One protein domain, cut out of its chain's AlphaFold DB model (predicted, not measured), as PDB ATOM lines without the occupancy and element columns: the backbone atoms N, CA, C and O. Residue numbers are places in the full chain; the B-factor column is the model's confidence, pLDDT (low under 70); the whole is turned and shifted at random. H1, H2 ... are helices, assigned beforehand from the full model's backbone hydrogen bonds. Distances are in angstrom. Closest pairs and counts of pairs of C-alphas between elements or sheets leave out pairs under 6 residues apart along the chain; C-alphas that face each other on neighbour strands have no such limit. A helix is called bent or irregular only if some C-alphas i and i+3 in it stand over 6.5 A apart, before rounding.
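This is residues 8 to 49 of the 56 residues of an uncharacterized protein of Bacillus thuringiensis subsp. konkukian (UniProt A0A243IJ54). A narrow rod is made by a chain that runs out through H1 and then H2, turns at residues 27 to 32 and folds back as H3, the longest helix, along both. The printed part has 42 residues, all helix in class, with no named strand. It is only just compact, close to loose: the radius of gyration of the C-alphas is 10.8 A, the spans 35 by 15 by 11 A.

H1, residues 8 to 17, touches H3, residues 33 to 47, closest at the C-alphas of Gly 16 and Gly 38, 4.3 A; they run opposite ways at a steep tilt of 40 degrees. H2, residues 20 to 26, meets H1 only through their tight link. H2 and H3 form a helical hairpin and touch, through residues 33 to 39 of H3 alone, closest at the C-alphas of Met 23 and Lys 35, 5.5 A; their steep tilt is 42 degrees, opposite ways. In H2 every O i to N i+4 pair is within hydrogen-bond range, in H3 6 of 11, in H1 0 of 6, beside 7 of 7 O i to N i+3 pairs.

H1 begins at C-alpha 8 (-11.447, 75.384, 27.765) and spans 16.0 A, H2 9.7 A. H3 spans 22.7 A to C-alpha 47 (-8.952, 66.315, 21.144); it is neither bent nor irregular, but only just: C-alphas 35 and 38 are 6.2 A apart.

The C-alphas farthest apart, of Trp 8 and Ala 29, are 35.5 A apart. The printed part has no cut and no long link; residues 29 to 31 are under pLDDT 70.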
ATOM      1  N   TRP A   8     -11.402  73.985  28.178       77.94
ATOM      2  CA  TRP A   8     -11.447  75.384  27.765       77.94
ATOM      3  C   TRP A   8     -10.359  75.735  26.736       77.94
ATOM      4  O   TRP A   8     -10.557  76.647  25.941       77.94
ATOM      5  N   LEU A   9      -9.250  74.984  26.678       80.56
ATOM      6  CA  LEU A   9      -8.246  75.119  25.617       80.56
ATOM      7  C   LEU A   9      -8.800  74.702  24.250       80.56
ATOM      8  O   LEU A   9      -8.329  75.197  23.232       80.56
ATOM      9  N   GLY A  10      -9.839  73.862  24.211       78.12
ATOM     10  CA  GLY A  10     -10.584  73.567  22.991       78.12
ATOM     11  C   GLY A  10     -11.201  74.824  22.374       78.12
ATOM     12  O   GLY A  10     -11.142  74.997  21.161       78.12
ATOM     13  N   PHE A  11     -11.689  75.775  23.178       79.81
ATOM     14  CA  PHE A  11     -12.233  77.032  22.647       79.81
ATOM     15  C   PHE A  11     -11.200  77.861  21.870       79.81
ATOM     16  O   PHE A  11     -11.586  78.630  20.993       79.81
ATOM     17  N   LEU A  12      -9.896  77.677  22.103       76.62
ATOM     18  CA  LEU A  12      -8.862  78.308  21.274       76.62
ATOM     19  C   LEU A  12      -8.884  77.779  19.833       76.62
ATOM     20  O   LEU A  12      -8.607  78.529  18.901       76.62
ATOM     21  N   GLY A  13      -9.298  76.527  19.623       72.38
ATOM     22  CA  GLY A  13      -9.500  75.956  18.290       72.38
ATOM     23  C   GLY A  13     -10.617  76.637  17.491       72.38
ATOM     24  O   GLY A  13     -10.576  76.636  16.261       72.38
ATOM     25  N   PHE A  14     -11.551  77.327  18.156       76.69
ATOM     26  CA  PHE A  14     -12.581  78.139  17.495       76.69
ATOM     27  C   PHE A  14     -11.984  79.338  16.737       76.69
ATOM     28  O   PHE A  14     -12.536  79.774  15.727       76.69
ATOM     29  N   ILE A  15     -10.810  79.829  17.151       76.69
ATOM     30  CA  ILE A  15     -10.052  80.859  16.418       76.69
ATOM     31  C   ILE A  15      -9.625  80.330  15.036       76.69
ATOM     32  O   ILE A  15      -9.551  81.094  14.072       76.69
ATOM     33  N   GLY A  16      -9.416  79.015  14.908       72.44
ATOM     34  CA  GLY A  16      -9.133  78.346  13.636       72.44
ATOM     35  C   GLY A  16     -10.264  78.478  12.609       72.44
ATOM     36  O   GLY A  16      -9.985  78.567  11.415       72.44
ATOM     37  N   VAL A  17     -11.525  78.598  13.042       77.75
ATOM     38  CA  VAL A  17     -12.693  78.746  12.146       77.75
ATOM     39  C   VAL A  17     -12.638  80.067  11.371       77.75
ATOM     40  O   VAL A  17     -12.889  80.102  10.169       77.75
ATOM     41  N   TYR A  18     -12.208  81.156  12.015       78.75
ATOM     42  CA  TYR A  18     -12.021  82.451  11.346       78.75
ATOM     43  C   TYR A  18     -10.897  82.437  10.300       78.75
ATOM     44  O   TYR A  18     -10.833  83.315   9.440       78.75
ATOM     45  N   LYS A  19      -9.999  81.449  10.358       76.31
ATOM     46  CA  LYS A  19      -8.870  81.300   9.433       76.31
ATOM     47  C   LYS A  19      -9.197  80.419   8.224       76.31
ATOM     48  O   LYS A  19      -8.346  80.312   7.344       76.31
ATOM     49  N   ILE A  20     -10.411  79.861   8.130       80.69
ATOM     50  CA  ILE A  20     -10.850  79.016   7.005       80.69
ATOM     51  C   ILE A  20     -10.619  79.683   5.632       80.69
ATOM     52  O   ILE A  20     -10.043  79.023   4.768       80.69
ATOM     53  N   PRO A  21     -10.952  80.973   5.403       80.56
ATOM     54  CA  PRO A  21     -10.675  81.619   4.115       80.56
ATOM     55  C   PRO A  21      -9.176  81.650   3.781       80.56
ATOM     56  O   PRO A  21      -8.771  81.330   2.667       80.56
ATOM     57  N   GLY A  22      -8.334  81.939   4.779       78.56
ATOM     58  CA  GLY A  22      -6.880  81.926   4.623       78.56
ATOM     59  C   GLY A  22      -6.311  80.524   4.384       78.56
ATOM     60  O   GLY A  22      -5.288  80.390   3.719       78.56
ATOM     61  N   MET A  23      -6.963  79.472   4.880       77.38
ATOM     62  CA  MET A  23      -6.579  78.097   4.560       77.38
ATOM     63  C   MET A  23      -6.871  77.758   3.098       77.38
ATOM     64  O   MET A  23      -6.024  77.153   2.455       77.38
ATOM     65  N   ILE A  24      -8.018  78.181   2.555       81.81
ATOM     66  CA  ILE A  24      -8.354  77.976   1.135       81.81
ATOM     67  C   ILE A  24      -7.308  78.654   0.237       81.81
ATOM     68  O   ILE A  24      -6.857  78.062  -0.739       81.81
ATOM     69  N   GLU A  25      -6.855  79.853   0.610       81.62
ATOM     70  CA  GLU A  25      -5.739  80.537  -0.061       81.62
ATOM     71  C   GLU A  25      -4.400  79.795   0.086       81.62
ATOM     72  O   GLU A  25      -3.559  79.872  -0.801       81.62
ATOM     73  N   ALA A  26      -4.179  79.077   1.191       79.81
ATOM     74  CA  ALA A  26      -2.956  78.306   1.427       79.81
ATOM     75  C   ALA A  26      -2.826  77.083   0.504       79.81
ATOM     76  O   ALA A  26      -1.714  76.633   0.253       79.81
ATOM     77  N   PHE A  27      -3.949  76.555   0.006       78.94
ATOM     78  CA  PHE A  27      -3.981  75.439  -0.947       78.94
ATOM     79  C   PHE A  27      -3.806  75.882  -2.411       78.94
ATOM     80  O   PHE A  27      -3.742  75.034  -3.300       78.94
ATOM     81  N   GLN A  28      -3.727  77.189  -2.679       84.25
ATOM     82  CA  GLN A  28      -3.371  77.720  -3.998       84.25
ATOM     83  C   GLN A  28      -1.844  77.707  -4.183       84.25
ATOM     84  O   GLN A  28      -1.101  77.680  -3.207       84.25
ATOM     85  N   ALA A  29      -1.364  77.712  -5.432       64.62
ATOM     86  CA  ALA A  29       0.042  77.451  -5.780       64.62
ATOM     87  C   ALA A  29       1.083  78.381  -5.106       64.62
ATOM     88  O   ALA A  29       2.203  77.940  -4.874       64.62
ATOM     89  N   ASP A  30       0.700  79.607  -4.725       69.81
ATOM     90  CA  ASP A  30       1.531  80.580  -3.982       69.81
ATOM     91  C   ASP A  30       1.081  80.766  -2.514       69.81
ATOM     92  O   ASP A  30       1.362  81.765  -1.845       69.81
ATOM     93  N   GLY A  31       0.321  79.804  -1.997       69.56
ATOM     94  CA  GLY A  31      -0.263  79.840  -0.669       69.56
ATOM     95  C   GLY A  31       0.782  79.771   0.445       69.56
ATOM     96  O   GLY A  31       1.618  78.872   0.508       69.56
ATOM     97  N   ASN A  32       0.714  80.708   1.395       79.81
ATOM     98  CA  ASN A  32       1.568  80.670   2.581       79.81
ATOM     99  C   ASN A  32       1.122  79.543   3.529       79.81
ATOM    100  O   ASN A  32       0.109  79.666   4.220       79.81
ATOM    101  N   TRP A  33       1.935  78.491   3.619       80.75
ATOM    102  CA  TRP A  33       1.732  77.315   4.473       80.75
ATOM    103  C   TRP A  33       1.543  77.648   5.962       80.75
ATOM    104  O   TRP A  33       0.873  76.904   6.675       80.75
ATOM    105  N   MET A  34       2.020  78.806   6.438       80.06
ATOM    106  CA  MET A  34       1.746  79.285   7.803       80.06
ATOM    107  C   MET A  34       0.246  79.471   8.083       80.06
ATOM    108  O   MET A  34      -0.183  79.398   9.235       80.06
ATOM    109  N   LYS A  35      -0.583  79.673   7.051       75.56
ATOM    110  CA  LYS A  35      -2.044  79.775   7.195       75.56
ATOM    111  C   LYS A  35      -2.693  78.438   7.600       75.56
ATOM    112  O   LYS A  35      -3.794  78.456   8.147       75.56
ATOM    113  N   LEU A  36      -2.000  77.302   7.443       81.19
ATOM    114  CA  LEU A  36      -2.457  75.977   7.895       81.19
ATOM    115  C   LEU A  36      -2.310  75.759   9.408       81.19
ATOM    116  O   LEU A  36      -2.910  74.833   9.949       81.19
ATOM    117  N   ILE A  37      -1.593  76.623  10.135       81.88
ATOM    118  CA  ILE A  37      -1.533  76.553  11.606       81.88
ATOM    119  C   ILE A  37      -2.940  76.639  12.214       81.88
ATOM    120  O   ILE A  37      -3.240  75.929  13.171       81.88
ATOM    121  N   GLY A  38      -3.837  77.437  11.620       76.56
ATOM    122  CA  GLY A  38      -5.241  77.500  12.040       76.56
ATOM    123  C   GLY A  38      -5.966  76.154  11.934       76.56
ATOM    124  O   GLY A  38      -6.802  75.847  12.780       76.56
ATOM    125  N   PHE A  39      -5.595  75.319  10.959       78.50
ATOM    126  CA  PHE A  39      -6.139  73.972  10.793       78.50
ATOM    127  C   PHE A  39      -5.662  73.015  11.886       78.50
ATOM    128  O   PHE A  39      -6.458  72.246  12.416       78.50
ATOM    129  N   ILE A  40      -4.387  73.099  12.275       82.19
ATOM    130  CA  ILE A  40      -3.833  72.305  13.382       82.19
ATOM    131  C   ILE A  40      -4.570  72.641  14.683       82.19
ATOM    132  O   ILE A  40      -4.979  71.737  15.408       82.19
ATOM    133  N   TRP A  41      -4.815  73.927  14.940       78.44
ATOM    134  CA  TRP A  41      -5.615  74.379  16.082       78.44
ATOM    135  C   TRP A  41      -7.069  73.889  16.032       78.44
ATOM    136  O   TRP A  41      -7.647  73.584  17.076       78.44
ATOM    137  N   LEU A  42      -7.650  73.760  14.838       80.44
ATOM    138  CA  LEU A  42      -8.997  73.221  14.648       80.44
ATOM    139  C   LEU A  42      -9.049  71.699  14.868       80.44
ATOM    140  O   LEU A  42      -9.971  71.214  15.513       80.44
ATOM    141  N   LEU A  43      -8.046  70.936  14.427       82.38
ATOM    142  CA  LEU A  43      -7.927  69.507  14.762       82.38
ATOM    143  C   LEU A  43      -7.734  69.296  16.270       82.38
ATOM    144  O   LEU A  43      -8.318  68.388  16.864       82.38
ATOM    145  N   TRP A  44      -6.966  70.181  16.902       80.06
ATOM    146  CA  TRP A  44      -6.718  70.169  18.340       80.06
ATOM    147  C   TRP A  44      -7.987  70.431  19.173       80.06
ATOM    148  O   TRP A  44      -8.093  69.954  20.302       80.06
ATOM    149  N   PHE A  45      -8.992  71.119  18.615       81.06
ATOM    150  CA  PHE A  45     -10.312  71.241  19.242       81.06
ATOM    151  C   PHE A  45     -10.960  69.876  19.478       81.06
ATOM    152  O   PHE A  45     -11.470  69.631  20.570       81.06
ATOM    153  N   GLY A  46     -10.895  68.979  18.487       76.75
ATOM    154  CA  GLY A  46     -11.479  67.639  18.570       76.75
ATOM    155  C   GLY A  46     -10.914  66.815  19.725       76.75
ATOM    156  O   GLY A  46     -11.660  66.117  20.401       76.75
ATOM    157  N   TYR A  47      -9.622  66.975  20.019       79.38
ATOM    158  CA  TYR A  47      -8.952  66.315  21.144       79.38
ATOM    159  C   TYR A  47      -9.485  66.762  22.515       79.38
ATOM    160  O   TYR A  47      -9.489  65.988  23.469       79.38
ATOM    161  N   PHE A  48      -9.951  68.008  22.627       76.88
ATOM    162  CA  PHE A  48     -10.503  68.547  23.871       76.88
ATOM    163  C   PHE A  48     -12.004  68.290  24.046       76.88
ATOM    164  O   PHE A  48     -12.556  68.633  25.100       76.88
ATOM    165  N   ILE A  49     -12.670  67.689  23.054       75.94
ATOM    166  CA  ILE A  49     -14.064  67.270  23.191       75.94
ATOM    167  C   ILE A  49     -14.111  66.139  24.225       75.94
ATOM    168  O   ILE A  49     -13.452  65.116  24.053       75.94
TER     169      ILE A  49